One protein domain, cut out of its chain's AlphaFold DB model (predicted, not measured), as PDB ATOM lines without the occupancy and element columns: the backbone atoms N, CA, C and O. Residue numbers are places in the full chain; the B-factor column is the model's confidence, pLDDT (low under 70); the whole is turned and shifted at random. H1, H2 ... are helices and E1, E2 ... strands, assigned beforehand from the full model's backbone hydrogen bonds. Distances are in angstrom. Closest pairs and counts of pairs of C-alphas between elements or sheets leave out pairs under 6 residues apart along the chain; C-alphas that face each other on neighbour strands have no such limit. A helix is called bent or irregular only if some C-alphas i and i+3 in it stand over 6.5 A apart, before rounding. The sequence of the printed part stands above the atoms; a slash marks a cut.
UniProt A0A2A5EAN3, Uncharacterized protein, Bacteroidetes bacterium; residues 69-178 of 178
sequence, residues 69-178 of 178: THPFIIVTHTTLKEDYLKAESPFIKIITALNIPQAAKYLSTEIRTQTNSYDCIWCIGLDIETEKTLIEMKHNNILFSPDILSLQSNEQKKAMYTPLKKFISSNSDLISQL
ATOM      1  N   THR A  69     -33.164 -31.794 -33.835       50.00
ATOM      2  CA  THR A  69     -34.556 -32.109 -33.524       50.00
ATOM      3  C   THR A  69     -34.559 -33.184 -32.454       50.00
ATOM      4  O   THR A  69     -34.872 -34.345 -32.704       50.00
ATOM      5  N   HIS A  70     -34.123 -32.787 -31.262       60.16
ATOM      6  CA  HIS A  70     -34.145 -33.586 -30.063       60.16
ATOM      7  C   HIS A  70     -35.605 -33.943 -29.806       60.16
ATOM      8  O   HIS A  70     -36.400 -33.050 -29.507       60.16
ATOM      9  N   PRO A  71     -35.994 -35.224 -29.895       67.19
ATOM     10  CA  PRO A  71     -37.399 -35.605 -29.830       67.19
ATOM     11  C   PRO A  71     -37.975 -35.484 -28.411       67.19
ATOM     12  O   PRO A  71     -39.080 -35.947 -28.153       67.19
ATOM     13  N   PHE A  72     -37.231 -34.898 -27.468       75.12
ATOM     14  CA  PHE A  72     -37.558 -34.807 -26.055       75.12
ATOM     15  C   PHE A  72     -36.927 -33.557 -25.425       75.12
ATOM     16  O   PHE A  72     -35.716 -33.350 -25.515       75.12
ATOM     17  N   ILE A  73     -37.737 -32.756 -24.732       79.31
ATOM     18  CA  ILE A  73     -37.289 -31.614 -23.925       79.31
ATOM     19  C   ILE A  73     -37.966 -31.633 -22.552       79.31
ATOM     20  O   ILE A  73     -39.158 -31.929 -22.439       79.31
ATOM     21  N   ILE A  74     -37.211 -31.292 -21.506       83.56
ATOM     22  CA  ILE A  74     -37.755 -31.048 -20.169       83.56
ATOM     23  C   ILE A  74     -37.781 -29.543 -19.931       83.56
ATOM     24  O   ILE A  74     -36.768 -28.871 -20.101       83.56
ATOM     25  N   VAL A  75     -38.928 -29.015 -19.516       81.50
ATOM     26  CA  VAL A  75     -39.126 -27.591 -19.235       81.50
ATOM     27  C   VAL A  75     -39.412 -27.406 -17.751       81.50
ATOM     28  O   VAL A  75     -40.301 -28.059 -17.205       81.50
ATOM     29  N   THR A  76     -38.682 -26.508 -17.091       82.69
ATOM     30  CA  THR A  76     -38.873 -26.204 -15.667       82.69
ATOM     31  C   THR A  76     -38.747 -24.715 -15.356       82.69
ATOM     32  O   THR A  76     -38.162 -23.964 -16.134       82.69
ATOM     33  N   HIS A  77     -39.270 -24.278 -14.209       79.25
ATOM     34  CA  HIS A  77     -39.096 -22.907 -13.739       79.25
ATOM     35  C   HIS A  77     -37.619 -22.600 -13.430       79.25
ATOM     36  O   HIS A  77     -36.904 -23.411 -12.834       79.25
ATOM     37  N   THR A  78     -37.154 -21.403 -13.806       75.88
ATOM     38  CA  THR A  78     -35.731 -21.019 -13.789       75.88
ATOM     39  C   THR A  78     -35.049 -21.210 -12.434       75.88
ATOM     40  O   THR A  78     -33.903 -21.649 -12.386       75.88
ATOM     41  N   THR A  79     -35.755 -20.953 -11.329       75.56
ATOM     42  CA  THR A  79     -35.211 -21.110  -9.967       75.56
ATOM     43  C   THR A  79     -34.969 -22.564  -9.557       75.56
ATOM     44  O   THR A  79     -34.163 -22.801  -8.666       75.56
ATOM     45  N   LEU A  80     -35.639 -23.538 -10.184       73.94
ATOM     46  CA  LEU A  80     -35.567 -24.955  -9.804       73.94
ATOM     47  C   LEU A  80     -34.505 -25.732 -10.597       73.94
ATOM     48  O   LEU A  80     -34.121 -26.834 -10.203       73.94
ATOM     49  N   LYS A  81     -33.991 -25.160 -11.698       77.50
ATOM     50  CA  LYS A  81     -33.030 -25.823 -12.595       77.50
ATOM     51  C   LYS A  81     -31.783 -26.316 -11.859       77.50
ATOM     52  O   LYS A  81     -31.373 -27.461 -12.038       77.50
ATOM     53  N   GLU A  82     -31.186 -25.464 -11.029       79.94
ATOM     54  CA  GLU A  82     -29.971 -25.811 -10.285       79.94
ATOM     55  C   GLU A  82     -30.233 -26.872  -9.212       79.94
ATOM     56  O   GLU A  82     -29.406 -27.761  -9.021       79.94
ATOM     57  N   ASP A  83     -31.388 -26.833  -8.540       81.12
ATOM     58  CA  ASP A  83     -31.772 -27.856  -7.563       81.12
ATOM     59  C   ASP A  83     -32.041 -29.217  -8.210       81.12
ATOM     60  O   ASP A  83     -31.656 -30.250  -7.656       81.12
ATOM     61  N   TYR A  84     -32.618 -29.241  -9.413       80.06
ATOM     62  CA  TYR A  84     -32.798 -30.476 -10.167       80.06
ATOM     63  C   TYR A  84     -31.485 -31.059 -10.698       80.06
ATOM     64  O   TYR A  84     -31.328 -32.279 -10.655       80.06
ATOM     65  N   LEU A  85     -30.514 -30.238 -11.112       80.81
ATOM     66  CA  LEU A  85     -29.212 -30.714 -11.607       80.81
ATOM     67  C   LEU A  85     -28.246 -31.205 -10.505       80.81
ATOM     68  O   LEU A  85     -27.222 -31.812 -10.822       80.81
ATOM     69  N   LYS A  86     -28.552 -31.006  -9.214       83.25
ATOM     70  CA  LYS A  86     -27.746 -31.552  -8.101       83.25
ATOM     71  C   LYS A  86     -27.798 -33.085  -8.080       83.25
ATOM     72  O   LYS A  86     -28.866 -33.684  -8.136       83.25
ATOM     73  N   ALA A  87     -26.646 -33.735  -7.902       72.69
ATOM     74  CA  ALA A  87     -26.518 -35.197  -8.000       72.69
ATOM     75  C   ALA A  87     -27.358 -36.003  -6.980       72.69
ATOM     76  O   ALA A  87     -27.751 -37.131  -7.268       72.69
ATOM     77  N   GLU A  88     -27.669 -35.446  -5.800       77.12
ATOM     78  CA  GLU A  88     -28.580 -36.077  -4.826       77.12
ATOM     79  C   GLU A  88     -30.069 -35.695  -5.028       77.12
ATOM     80  O   GLU A  88     -30.908 -36.111  -4.221       77.12
ATOM     81  N   SER A  89     -30.438 -34.937  -6.071       81.56
ATOM     82  CA  SER A  89     -31.808 -34.421  -6.240       81.56
ATOM     83  C   SER A  89     -32.853 -35.531  -6.467       81.56
ATOM     84  O   SER A  89     -32.534 -36.613  -6.979       81.56
ATOM     85  N   PRO A  90     -34.136 -35.287  -6.124       80.75
ATOM     86  CA  PRO A  90     -35.230 -36.190  -6.478       80.75
ATOM     87  C   PRO A  90     -35.364 -36.404  -7.994       80.75
ATOM     88  O   PRO A  90     -35.706 -37.503  -8.424       80.75
ATOM     89  N   PHE A  91     -35.060 -35.379  -8.797       84.31
ATOM     90  CA  PHE A  91     -35.128 -35.432 -10.257       84.31
ATOM     91  C   PHE A  91     -34.099 -36.406 -10.845       84.31
ATOM     92  O   PHE A  91     -34.494 -37.314 -11.575       84.31
ATOM     93  N   ILE A  92     -32.817 -36.298 -10.457       83.38
ATOM     94  CA  ILE A  92     -31.762 -37.222 -10.913       83.38
ATOM     95  C   ILE A  92     -32.122 -38.670 -10.553       83.38
ATOM     96  O   ILE A  92     -32.053 -39.560 -11.400       83.38
ATOM     97  N   LYS A  93     -32.614 -38.906  -9.330       84.19
ATOM     98  CA  LYS A  93     -33.071 -40.236  -8.886       84.19
ATOM     99  C   LYS A  93     -34.213 -40.790  -9.749       84.19
ATOM    100  O   LYS A  93     -34.204 -41.977 -10.067       84.19
ATOM    101  N   ILE A  94     -35.168 -39.949 -10.152       82.88
ATOM    102  CA  ILE A  94     -36.307 -40.344 -10.993       82.88
ATOM    103  C   ILE A  94     -35.866 -40.679 -12.421       82.88
ATOM    104  O   ILE A  94     -36.230 -41.744 -12.915       82.88
ATOM    105  N   ILE A  95     -35.050 -39.842 -13.072       83.69
ATOM    106  CA  ILE A  95     -34.573 -40.135 -14.436       83.69
ATOM    107  C   ILE A  95     -33.656 -41.367 -14.472       83.69
ATOM    108  O   ILE A  95     -33.721 -42.146 -15.420       83.69
ATOM    109  N   THR A  96     -32.866 -41.615 -13.419       83.75
ATOM    110  CA  THR A  96     -32.081 -42.854 -13.289       83.75
ATOM    111  C   THR A  96     -32.987 -44.076 -13.103       83.75
ATOM    112  O   THR A  96     -32.791 -45.072 -13.790       83.75
ATOM    113  N   ALA A  97     -34.018 -44.004 -12.251       81.88
ATOM    114  CA  ALA A  97     -34.982 -45.099 -12.054       81.88
ATOM    115  C   ALA A  97     -35.863 -45.390 -13.290       81.88
ATOM    116  O   ALA A  97     -36.437 -46.474 -13.405       81.88
ATOM    117  N   LEU A  98     -35.959 -44.432 -14.216       80.06
ATOM    118  CA  LEU A  98     -36.627 -44.562 -15.514       80.06
ATOM    119  C   LEU A  98     -35.678 -44.992 -16.651       80.06
ATOM    120  O   LEU A  98     -36.141 -45.136 -17.777       80.06
ATOM    121  N   ASN A  99     -34.388 -45.233 -16.369       79.06
ATOM    122  CA  ASN A  99     -33.329 -45.544 -17.346       79.06
ATOM    123  C   ASN A  99     -33.101 -44.461 -18.424       79.06
ATOM    124  O   ASN A  99     -32.689 -44.778 -19.536       79.06
ATOM    125  N   ILE A 100     -33.323 -43.186 -18.089       80.50
ATOM    126  CA  ILE A 100     -33.165 -42.034 -19.000       80.50
ATOM    127  C   ILE A 100     -32.155 -40.986 -18.477       80.50
ATOM    128  O   ILE A 100     -32.464 -39.795 -18.450       80.50
ATOM    129  N   PRO A 101     -30.941 -41.360 -18.021       78.38
ATOM    130  CA  PRO A 101     -29.994 -40.415 -17.413       78.38
ATOM    131  C   PRO A 101     -29.584 -39.253 -18.337       78.38
ATOM    132  O   PRO A 101     -29.315 -38.155 -17.851       78.38
ATOM    133  N   GLN A 102     -29.581 -39.450 -19.660       76.75
ATOM    134  CA  GLN A 102     -29.307 -38.389 -20.636       76.75
ATOM    135  C   GLN A 102     -30.359 -37.266 -20.628       76.75
ATOM    136  O   GLN A 102     -30.032 -36.136 -20.989       76.75
ATOM    137  N   ALA A 103     -31.573 -37.523 -20.125       77.62
ATOM    138  CA  ALA A 103     -32.655 -36.545 -20.021       77.62
ATOM    139  C   ALA A 103     -32.269 -35.278 -19.229       77.62
ATOM    140  O   ALA A 103     -32.792 -34.202 -19.509       77.62
ATOM    141  N   ALA A 104     -31.313 -35.366 -18.291       76.88
ATOM    142  CA  ALA A 104     -30.804 -34.203 -17.558       76.88
ATOM    143  C   ALA A 104     -30.129 -33.147 -18.453       76.88
ATOM    144  O   ALA A 104     -30.150 -31.965 -18.112       76.88
ATOM    145  N   LYS A 105     -29.552 -33.546 -19.599       78.81
ATOM    146  CA  LYS A 105     -28.963 -32.609 -20.575       78.81
ATOM    147  C   LYS A 105     -30.028 -31.725 -21.227       78.81
ATOM    148  O   LYS A 105     -29.753 -30.579 -21.564       78.81
ATOM    149  N   TYR A 106     -31.243 -32.254 -21.359       76.62
ATOM    150  CA  TYR A 106     -32.380 -31.635 -22.041       76.62
ATOM    151  C   TYR A 106     -33.267 -30.802 -21.104       76.62
ATOM    152  O   TYR A 106     -34.409 -30.492 -21.442       76.62
ATOM    153  N   LEU A 107     -32.740 -30.429 -19.929       80.19
ATOM    154  CA  LEU A 107     -33.405 -29.556 -18.967       80.19
ATOM    155  C   LEU A 107     -33.254 -28.077 -19.361       80.19
ATOM    156  O   LEU A 107     -32.243 -27.418 -19.090       80.19
ATOM    157  N   SER A 108     -34.310 -27.550 -19.963       79.88
ATOM    158  CA  SER A 108     -34.474 -26.155 -20.362       79.88
ATOM    159  C   SER A 108     -35.377 -25.389 -19.397       79.88
ATOM    160  O   SER A 108     -36.200 -25.953 -18.679       79.88
ATOM    161  N   THR A 109     -35.210 -24.070 -19.387       74.00
ATOM    162  CA  THR A 109     -36.023 -23.125 -18.597       74.00
ATOM    163  C   THR A 109     -36.777 -22.127 -19.469       74.00
ATOM    164  O   THR A 109     -37.690 -21.458 -19.002       74.00
ATOM    165  N   GLU A 110     -36.430 -22.042 -20.755       63.50
ATOM    166  CA  GLU A 110     -37.206 -21.305 -21.745       63.50
ATOM    167  C   GLU A 110     -38.240 -22.233 -22.383       63.50
ATOM    168  O   GLU A 110     -37.885 -23.233 -23.013       63.50
ATOM    169  N   ILE A 111     -39.516 -21.854 -22.307       62.41
ATOM    170  CA  ILE A 111     -40.524 -22.314 -23.265       62.41
ATOM    171  C   ILE A 111     -40.223 -21.585 -24.578       62.41
ATOM    172  O   ILE A 111     -40.785 -20.528 -24.868       62.41
ATOM    173  N   ARG A 112     -39.301 -22.121 -25.384       55.19
ATOM    174  CA  ARG A 112     -39.164 -21.654 -26.765       55.19
ATOM    175  C   ARG A 112     -40.463 -21.965 -27.499       55.19
ATOM    176  O   ARG A 112     -40.923 -23.101 -27.493       55.19
ATOM    177  N   THR A 113     -41.014 -20.972 -28.190       51.12
ATOM    178  CA  THR A 113     -42.254 -21.073 -28.992       51.12
ATOM    179  C   THR A 113     -42.148 -22.037 -30.183       51.12
ATOM    180  O   THR A 113     -43.116 -22.263 -30.900       51.12
ATOM    181  N   GLN A 114     -40.981 -22.657 -30.365       53.12
ATOM    182  CA  GLN A 114     -40.720 -23.806 -31.225       53.12
ATOM    183  C   GLN A 114     -41.111 -25.138 -30.551       53.12
ATOM    184  O   GLN A 114     -40.497 -26.161 -30.832       53.12
ATOM    185  N   THR A 115     -42.127 -25.172 -29.675       54.16
ATOM    186  CA  THR A 115     -42.616 -26.437 -29.087       54.16
ATOM    187  C   THR A 115     -42.965 -27.451 -30.180       54.16
ATOM    188  O   THR A 115     -42.633 -28.625 -30.047       54.16
ATOM    189  N   ASN A 116     -43.503 -26.977 -31.314       54.41
ATOM    190  CA  ASN A 116     -43.773 -27.729 -32.553       54.41
ATOM    191  C   ASN A 116     -42.560 -28.469 -33.164       54.41
ATOM    192  O   ASN A 116     -42.747 -29.217 -34.120       54.41
ATOM    193  N   SER A 117     -41.340 -28.261 -32.660       59.91
ATOM    194  CA  SER A 117     -40.112 -28.943 -33.095       59.91
ATOM    195  C   SER A 117     -39.658 -30.072 -32.155       59.91
ATOM    196  O   SER A 117     -38.599 -30.649 -32.395       59.91
ATOM    197  N   TYR A 118     -40.434 -30.395 -31.111       69.31
ATOM    198  CA  TYR A 118     -40.143 -31.463 -30.147       69.31
ATOM    199  C   TYR A 118     -41.276 -32.504 -30.124       69.31
ATOM    200  O   TYR A 118     -42.424 -32.174 -29.818       69.31
ATOM    201  N   ASP A 119     -40.951 -33.775 -30.380       70.19
ATOM    202  CA  ASP A 119     -41.926 -34.881 -30.364       70.19
ATOM    203  C   ASP A 119     -42.416 -35.268 -28.959       70.19
ATOM    204  O   ASP A 119     -43.429 -35.957 -28.835       70.19
ATOM    205  N   CYS A 120     -41.717 -34.844 -27.901       75.69
ATOM    206  CA  CYS A 120     -42.073 -35.038 -26.495       75.69
ATOM    207  C   CYS A 120     -41.689 -33.814 -25.658       75.69
ATOM    208  O   CYS A 120     -40.547 -33.354 -25.693       75.69
ATOM    209  N   ILE A 121     -42.619 -33.343 -24.827       81.56
ATOM    210  CA  ILE A 121     -42.389 -32.238 -23.890       81.56
ATOM    211  C   ILE A 121     -42.763 -32.703 -22.480       81.56
ATOM    212  O   ILE A 121     -43.900 -33.113 -22.245       81.56
ATOM    213  N   TRP A 122     -41.829 -32.625 -21.529       84.19
ATOM    214  CA  TRP A 122     -42.105 -32.863 -20.109       84.19
ATOM    215  C   TRP A 122     -41.955 -31.566 -19.309       84.19
ATOM    216  O   TRP A 122     -40.857 -31.055 -19.112       84.19
ATOM    217  N   CYS A 123     -43.072 -31.030 -18.835       83.50
ATOM    218  CA  CYS A 123     -43.132 -29.839 -17.999       83.50
ATOM    219  C   CYS A 123     -43.099 -30.222 -16.516       83.50
ATOM    220  O   CYS A 123     -43.893 -31.055 -16.077       83.50
ATOM    221  N   ILE A 124     -42.204 -29.602 -15.741       83.81
ATOM    222  CA  ILE A 124     -41.999 -29.880 -14.315       83.81
ATOM    223  C   ILE A 124     -42.036 -28.579 -13.514       83.81
ATOM    224  O   ILE A 124     -41.137 -27.742 -13.644       83.81
ATOM    225  N   GLY A 125     -43.036 -28.444 -12.639       77.94
ATOM    226  CA  GLY A 125     -43.148 -27.299 -11.731       77.94
ATOM    227  C   GLY A 125     -43.335 -25.971 -12.465       77.94
ATOM    228  O   GLY A 125     -42.671 -24.996 -12.130       77.94
ATOM    229  N   LEU A 126     -44.182 -25.964 -13.499       79.88
ATOM    230  CA  LEU A 126     -44.557 -24.761 -14.241       79.88
ATOM    231  C   LEU A 126     -45.784 -24.072 -13.632       79.88
ATOM    232  O   LEU A 126     -46.619 -24.704 -12.984       79.88
ATOM    233  N   ASP A 127     -45.907 -22.771 -13.887       79.06
ATOM    234  CA  ASP A 127     -47.060 -21.972 -13.488       79.06
ATOM    235  C   ASP A 127     -48.284 -22.249 -14.366       79.06
ATOM    236  O   ASP A 127     -48.179 -22.398 -15.587       79.06
ATOM    237  N   ILE A 128     -49.469 -22.208 -13.748       76.88
ATOM    238  CA  ILE A 128     -50.779 -22.481 -14.372       76.88
ATOM    239  C   ILE A 128     -51.020 -21.627 -15.633       76.88
ATOM    240  O   ILE A 128     -51.727 -22.046 -16.548       76.88
ATOM    241  N   GLU A 129     -50.453 -20.420 -15.696       76.94
ATOM    242  CA  GLU A 129     -50.537 -19.554 -16.878       76.94
ATOM    243  C   GLU A 129     -49.749 -20.131 -18.059       76.94
ATOM    244  O   GLU A 129     -50.294 -20.250 -19.156       76.94
ATOM    245  N   THR A 130     -48.518 -20.595 -17.823       73.81
ATOM    246  CA  THR A 130     -47.727 -21.281 -18.852       73.81
ATOM    247  C   THR A 130     -48.330 -22.631 -19.240       73.81
ATOM    248  O   THR A 130     -48.407 -22.930 -20.431       73.81
ATOM    249  N   GLU A 131     -48.850 -23.415 -18.284       75.38
ATOM    250  CA  GLU A 131     -49.532 -24.681 -18.596       75.38
ATOM    251  C   GLU A 131     -50.712 -24.466 -19.555       75.38
ATOM    252  O   GLU A 131     -50.837 -25.191 -20.542       75.38
ATOM    253  N   LYS A 132     -51.532 -23.426 -19.334       77.00
ATOM    254  CA  LYS A 132     -52.623 -23.056 -20.254       77.00
ATOM    255  C   LYS A 132     -52.113 -22.764 -21.662       77.00
ATOM    256  O   LYS A 132     -52.659 -23.326 -22.607       77.00
ATOM    257  N   THR A 133     -51.059 -21.962 -21.815       73.88
ATOM    258  CA  THR A 133     -50.492 -21.658 -23.141       73.88
ATOM    259  C   THR A 133     -49.992 -22.921 -23.853       73.88
ATOM    260  O   THR A 133     -50.225 -23.082 -25.050       73.88
ATOM    261  N   LEU A 134     -49.366 -23.865 -23.140       74.44
ATOM    262  CA  LEU A 134     -48.923 -25.131 -23.743       74.44
ATOM    263  C   LEU A 134     -50.095 -26.077 -24.081       74.44
ATOM    264  O   LEU A 134     -50.022 -26.802 -25.074       74.44
ATOM    265  N   ILE A 135     -51.192 -26.037 -23.317       74.62
ATOM    266  CA  ILE A 135     -52.446 -26.744 -23.639       74.62
ATOM    267  C   ILE A 135     -53.114 -26.134 -24.886       74.62
ATOM    268  O   ILE A 135     -53.572 -26.872 -25.761       74.62
ATOM    269  N   GLU A 136     -53.132 -24.805 -25.013       76.81
ATOM    270  CA  GLU A 136     -53.668 -24.095 -26.186       76.81
ATOM    271  C   GLU A 136     -52.873 -24.387 -27.470       76.81
ATOM    272  O   GLU A 136     -53.470 -24.480 -28.544       76.81
ATOM    273  N   MET A 137     -51.562 -24.640 -27.361       68.38
ATOM    274  CA  MET A 137     -50.720 -25.097 -28.479       68.38
ATOM    275  C   MET A 137     -50.991 -26.551 -28.925       68.38
ATOM    276  O   MET A 137     -50.441 -26.980 -29.935       68.38
ATOM    277  N   LYS A 138     -51.866 -27.305 -28.236       65.75
ATOM    278  CA  LYS A 138     -52.351 -28.648 -28.634       65.75
ATOM    279  C   LYS A 138     -51.252 -29.664 -28.981       65.75
ATOM    280  O   LYS A 138     -51.369 -30.419 -29.947       65.75
ATOM    281  N   HIS A 139     -50.204 -29.733 -28.164       69.19
ATOM    282  CA  HIS A 139     -49.174 -30.758 -28.325       69.19
ATOM    283  C   HIS A 139     -49.716 -32.178 -28.108       69.19
ATOM    284  O   HIS A 139     -50.311 -32.469 -27.074       69.19
ATOM    285  N   ASN A 140     -49.453 -33.078 -29.064       67.12
ATOM    286  CA  ASN A 140     -49.867 -34.488 -28.992       67.12
ATOM    287  C   ASN A 140     -49.245 -35.229 -27.794       67.12
ATOM    288  O   ASN A 140     -49.903 -36.048 -27.161       67.12
ATOM    289  N   ASN A 141     -47.978 -34.929 -27.496       76.81
ATOM    290  CA  ASN A 141     -47.127 -35.647 -26.548       76.81
ATOM    291  C   ASN A 141     -46.545 -34.683 -25.501       76.81
ATOM    292  O   ASN A 141     -45.336 -34.454 -25.431       76.81
ATOM    293  N   ILE A 142     -47.420 -34.109 -24.676       82.00
ATOM    294  CA  ILE A 142     -47.020 -33.286 -23.533       82.00
ATOM    295  C   ILE A 142     -47.412 -33.939 -22.206       82.00
ATOM    296  O   ILE A 142     -48.527 -34.435 -22.039       82.00
ATOM    297  N   LEU A 143     -46.482 -33.925 -21.254       84.19
ATOM    298  CA  LEU A 143     -46.700 -34.335 -19.873       84.19
ATOM    299  C   LEU A 143     -46.496 -33.136 -18.949       84.19
ATOM    300  O   LEU A 143     -45.387 -32.620 -18.841       84.19
ATOM    301  N   PHE A 144     -47.540 -32.754 -18.222       82.38
ATOM    302  CA  PHE A 144     -47.438 -31.825 -17.098       82.38
ATOM    303  C   PHE A 144     -47.152 -32.594 -15.803       82.38
ATOM    304  O   PHE A 144     -47.628 -33.717 -15.607       82.38
ATOM    305  N   SER A 145     -46.330 -32.030 -14.923       82.38
ATOM    306  CA  SER A 145     -45.961 -32.623 -13.637       82.38
ATOM    307  C   SER A 145     -45.745 -31.537 -12.578       82.38
ATOM    308  O   SER A 145     -45.083 -30.536 -12.864       82.38
ATOM    309  N   PRO A 146     -46.245 -31.729 -11.342       80.19
ATOM    310  CA  PRO A 146     -45.971 -30.811 -10.239       80.19
ATOM    311  C   PRO A 146     -44.474 -30.784  -9.900       80.19
ATOM    312  O   PRO A 146     -43.754 -31.748 -10.173       80.19
ATOM    313  N   ASP A 147     -44.023 -29.704  -9.256       82.25
ATOM    314  CA  ASP A 147     -42.652 -29.595  -8.747       82.25
ATOM    315  C   ASP A 147     -42.302 -30.785  -7.838       82.25
ATOM    316  O   ASP A 147     -42.943 -31.026  -6.814       82.25
ATOM    317  N   ILE A 148     -41.243 -31.507  -8.210       79.06
ATOM    318  CA  ILE A 148     -40.773 -32.718  -7.533       79.06
ATOM    319  C   ILE A 148     -40.184 -32.411  -6.140       79.06
ATOM    320  O   ILE A 148     -40.161 -33.297  -5.285       79.06
ATOM    321  N   LEU A 149     -39.728 -31.179  -5.885       75.75
ATOM    322  CA  LEU A 149     -39.167 -30.756  -4.594       75.75
ATOM    323  C   LEU A 149     -40.281 -30.525  -3.556       75.75
ATOM    324  O   LEU A 149     -40.163 -30.974  -2.415       75.75
ATOM    325  N   SER A 150     -41.397 -29.920  -3.972       76.50
ATOM    326  CA  SER A 150     -42.623 -29.734  -3.182       76.50
ATOM    327  C   SER A 150     -43.356 -31.048  -2.849       76.50
ATOM    328  O   SER A 150     -44.125 -31.113  -1.884       76.50
ATOM    329  N   LEU A 151     -43.097 -32.144  -3.579       74.75
ATOM    330  CA  LEU A 151     -43.680 -33.460  -3.288       74.75
ATOM    331  C   LEU A 151     -43.186 -34.020  -1.942       74.75
ATOM    332  O   LEU A 151     -42.196 -34.752  -1.870       74.75
ATOM    333  N   GLN A 152     -43.927 -33.771  -0.864       71.62
ATOM    334  CA  GLN A 152     -43.643 -34.381   0.436       71.62
ATOM    335  C   GLN A 152     -44.294 -35.770   0.567       71.62
ATOM    336  O   GLN A 152     -43.584 -36.735   0.868       71.62
ATOM    337  N   SER A 153     -45.586 -35.928   0.242       75.75
ATOM    338  CA  SER A 153     -46.307 -37.200   0.431       75.75
ATOM    339  C   SER A 153     -45.943 -38.288  -0.591       75.75
ATOM    340  O   SER A 153     -45.745 -38.038  -1.784       75.75
ATOM    341  N   ASN A 154     -45.922 -39.540  -0.123       73.44
ATOM    342  CA  ASN A 154     -45.715 -40.730  -0.954       73.44
ATOM    343  C   ASN A 154     -46.833 -40.947  -1.986       73.44
ATOM    344  O   ASN A 154     -46.575 -41.494  -3.058       73.44
ATOM    345  N   GLU A 155     -48.063 -40.518  -1.696       77.75
ATOM    346  CA  GLU A 155     -49.181 -40.636  -2.639       77.75
ATOM    347  C   GLU A 155     -49.011 -39.682  -3.820       77.75
ATOM    348  O   GLU A 155     -49.128 -40.107  -4.966       77.75
ATOM    349  N   GLN A 156     -48.621 -38.430  -3.558       76.25
ATOM    350  CA  GLN A 156     -48.345 -37.438  -4.603       76.25
ATOM    351  C   GLN A 156     -47.180 -37.895  -5.503       76.25
ATOM    352  O   GLN A 156     -47.260 -37.796  -6.727       76.25
ATOM    353  N   LYS A 157     -46.131 -38.493  -4.913       77.06
ATOM    354  CA  LYS A 157     -45.012 -39.111  -5.652       77.06
ATOM    355  C   LYS A 157     -45.474 -40.242  -6.572       77.06
ATOM    356  O   LYS A 157     -45.109 -40.252  -7.745       77.06
ATOM    357  N   LYS A 158     -46.319 -41.162  -6.090       76.69
ATOM    358  CA  LYS A 158     -46.907 -42.230  -6.925       76.69
ATOM    359  C   LYS A 158     -47.838 -41.673  -8.009       76.69
ATOM    360  O   LYS A 158     -47.811 -42.168  -9.137       76.69
ATOM    361  N   ALA A 159     -48.623 -40.645  -7.689       74.75
ATOM    362  CA  ALA A 159     -49.552 -39.996  -8.609       74.75
ATOM    363  C   ALA A 159     -48.840 -39.267  -9.761       74.75
ATOM    364  O   ALA A 159     -49.353 -39.289 -10.872       74.75
ATOM    365  N   MET A 160     -47.648 -38.699  -9.533       82.00
ATOM    366  CA  MET A 160     -46.805 -38.118 -10.590       82.00
ATOM    367  C   MET A 160     -45.989 -39.186 -11.345       82.00
ATOM    368  O   MET A 160     -45.945 -39.181 -12.575       82.00
ATOM    369  N   TYR A 161     -45.409 -40.167 -10.643       79.62
ATOM    370  CA  TYR A 161     -44.580 -41.199 -11.279       79.62
ATOM    371  C   TYR A 161     -45.375 -42.149 -12.195       79.62
ATOM    372  O   TYR A 161     -44.824 -42.699 -13.144       79.62
ATOM    373  N   THR A 162     -46.675 -42.336 -11.949       79.94
ATOM    374  CA  THR A 162     -47.545 -43.196 -12.775       79.94
ATOM    375  C   THR A 162     -47.739 -42.674 -14.213       79.94
ATOM    376  O   THR A 162     -47.410 -43.415 -15.145       79.94
ATOM    377  N   PRO A 163     -48.228 -41.436 -14.454       82.12
ATOM    378  CA  PRO A 163     -48.310 -40.867 -15.797       82.12
ATOM    379  C   PRO A 163     -46.924 -40.645 -16.408       82.12
ATOM    380  O   PRO A 163     -46.768 -40.913 -17.595       82.12
ATOM    381  N   LEU A 164     -45.907 -40.274 -15.617       83.06
ATOM    382  CA  LEU A 164     -44.526 -40.167 -16.095       83.06
ATOM    383  C   LEU A 164     -44.011 -41.496 -16.655       83.06
ATOM    384  O   LEU A 164     -43.609 -41.557 -17.813       83.06
ATOM    385  N   LYS A 165     -44.100 -42.593 -15.893       82.88
ATOM    386  CA  LYS A 165     -43.689 -43.914 -16.383       82.88
ATOM    387  C   LYS A 165     -44.475 -44.329 -17.628       82.88
ATOM    388  O   LYS A 165     -43.884 -44.914 -18.534       82.88
ATOM    389  N   LYS A 166     -45.774 -44.009 -17.713       82.81
ATOM    390  CA  LYS A 166     -46.570 -44.256 -18.927       82.81
ATOM    391  C   LYS A 166     -46.045 -43.442 -20.117       82.81
ATOM    392  O   LYS A 166     -45.850 -44.020 -21.176       82.81
ATOM    393  N   PHE A 167     -45.768 -42.153 -19.936       83.19
ATOM    394  CA  PHE A 167     -45.242 -41.256 -20.970       83.19
ATOM    395  C   PHE A 167     -43.876 -41.715 -21.499       83.19
ATOM    396  O   PHE A 167     -43.704 -41.828 -22.709       83.19
ATOM    397  N   ILE A 168     -42.943 -42.074 -20.612       80.75
ATOM    398  CA  ILE A 168     -41.637 -42.636 -21.000       80.75
ATOM    399  C   ILE A 168     -41.800 -43.991 -21.713       80.75
ATOM    400  O   ILE A 168     -41.102 -44.255 -22.684       80.75
ATOM    401  N   SER A 169     -42.761 -44.829 -21.296       80.62
ATOM    402  CA  SER A 169     -43.040 -46.116 -21.964       80.62
ATOM    403  C   SER A 169     -43.722 -45.961 -23.329       80.62
ATOM    404  O   SER A 169     -43.564 -46.824 -24.181       80.62
ATOM    405  N   SER A 170     -44.510 -44.902 -23.539       80.62
ATOM    406  CA  SER A 170     -45.160 -44.612 -24.826       80.62
ATOM    407  C   SER A 170     -44.222 -43.957 -25.839       80.62
ATOM    408  O   SER A 170     -44.495 -44.030 -27.031       80.62
ATOM    409  N   ASN A 171     -43.137 -43.336 -25.373       77.69
ATOM    410  CA  ASN A 171     -42.171 -42.610 -26.198       77.69
ATOM    411  C   ASN A 171     -40.766 -43.238 -26.138       77.69
ATOM    412  O   ASN A 171     -39.769 -42.568 -26.405       77.69
ATOM    413  N   SER A 172     -40.669 -44.523 -25.781       73.06
ATOM    414  CA  SER A 172     -39.396 -45.231 -25.594       73.06
ATOM    415  C   SER A 172     -38.507 -45.207 -26.835       73.06
ATOM    416  O   SER A 172     -37.294 -45.079 -26.709       73.06
ATOM    417  N   ASP A 173     -39.094 -45.277 -28.027       73.19
ATOM    418  CA  ASP A 173     -38.378 -45.291 -29.306       73.19
ATOM    419  C   ASP A 173     -37.765 -43.927 -29.648       73.19
ATOM    420  O   ASP A 173     -36.687 -43.862 -30.233       73.19
ATOM    421  N   LEU A 174     -38.418 -42.835 -29.234       71.94
ATOM    422  CA  LEU A 174     -37.911 -41.462 -29.347       71.94
ATOM    423  C   LEU A 174     -36.814 -41.196 -28.308       71.94
ATOM    424  O   LEU A 174     -35.770 -40.628 -28.608       71.94
ATOM    425  N   ILE A 175     -37.033 -41.663 -27.082       70.94
ATOM    426  CA  ILE A 175     -36.109 -41.509 -25.954       70.94
ATOM    427  C   ILE A 175     -34.831 -42.341 -26.139       70.94
ATOM    428  O   ILE A 175     -33.772 -41.956 -25.656       70.94
ATOM    429  N   SER A 176     -34.907 -43.446 -26.885       70.00
ATOM    430  CA  SER A 176     -33.750 -44.278 -27.254       70.00
ATOM    431  C   SER A 176     -32.847 -43.645 -28.328       70.00
ATOM    432  O   SER A 176     -31.871 -44.269 -28.736       70.00
ATOM    433  N   GLN A 177     -33.170 -42.431 -28.796       67.94
ATOM    434  CA  GLN A 177     -32.377 -41.636 -29.749       67.94
ATOM    435  C   GLN A 177     -31.656 -40.443 -29.071       67.94
ATOM    436  O   GLN A 177     -31.105 -39.592 -29.765       67.94
ATOM    437  N   LEU A 178     -31.665 -40.386 -27.728       65.12
ATOM    438  CA  LEU A 178     -31.027 -39.373 -26.864       65.12
ATOM    439  C   LEU A 178     -29.732 -39.897 -26.208       65.12
ATOM    440  O   LEU A 178     -28.866 -39.067 -25.846       65.12
TER     441      LEU A 178
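This is residues 69 to 178 of the 178 residues of an uncharacterized protein of Bacteroidetes bacterium (UniProt A0A2A5EAN3). A small sheet of three short strands, E1, E2 and E3, forms the core, and the long helix H5 covers one face of it over E3. Three short helices, H1, H2 and H3, make a loose group toward the E1 edge, H4 grazes the sheet at E2 and E3, and the short H6 follows the end of H5. The printed part has 110 residues with six named helices and three named strands, in the order E1 H1 H2 H3 E2 H4 E3 H5 H6. The sheet's order is E1 E2 E3, all parallel, and the class is mostly helix. The whole is compact, with a radius of gyration of the C-alphas of 13.1 A and spans of 33 by 31 by 24 A.

E1 is residues 73 to 76, with C-alpha 73 at (-37.289, -31.614, -23.925). H1, residues 78 to 85, is 11.9 A long and irregular: C-alphas 79 and 82 are 7.0 A apart. H2 is residues 90 to 97 and H3 residues 101 to 106. E2 is residues 121 to 124. H4, residues 128 to 136, is 12.3 A long. E3 is residues 142 to 145. H5, residues 154 to 170, runs 24.2 A from C-alpha 154 at (-45.715, -40.730, -0.954) to C-alpha 170 at (-45.160, -44.612, -24.826). H6 is residues 172 to 175.

E1 and E2 are parallel at 22 degrees, with N 75 and O 122 within hydrogen-bond range at 2.8 A. E2 and E3 are parallel at 11 degrees, with N 123 and O 143 at 2.8 A. E2, H4 and E3 form a strand-helix-strand unit, two parallel neighbour strands with a helix between, and its crossover is right-handed; E1, H1 H2 H3 and E2 form another. H5 is on one face of the sheet, giving two layers, at a height over the sheet of 9.0 A; it lies over E3 and runs along the strands, at 14 degrees to E3 on the local plane. The closest C-alphas of E3 and H5, those of Ser 145 and Met 160, are 6.3 A apart. H3 only grazes the sheet, with residues 103 to 106, and H4 only grazes it with residues 130 to 135. H2 and H3 touch, closest at the C-alphas of Ile 95 and Pro 101, 5.5 A. H1 and H2 touch only at the corner by their link, and H2 and H5 are near each other. H4 and H5 are apart. Every O i to N i+4 pair is within hydrogen-bond range in H2 and H4; in H5 it is 12 of 13, in H1 2 of 4, in H3 0 of 2, with 3 of 3 O i to N i+3 pairs, and H6 is too short for such a pair.

The C-alphas farthest apart are those of Thr 69 and Ser 153, 36.3 A. The printed part has no cut, and residue 178 is the chain's last. The link from H3 to E2, residues 107 to 120, is long; residues 107 to 108 pair in parallel with residues 74 to 75 of E1. Mean pLDDT of the printed part is 75.8, with residues 69 to 71, 110 to 118, 137 to 140 and 177 to 178 under 70.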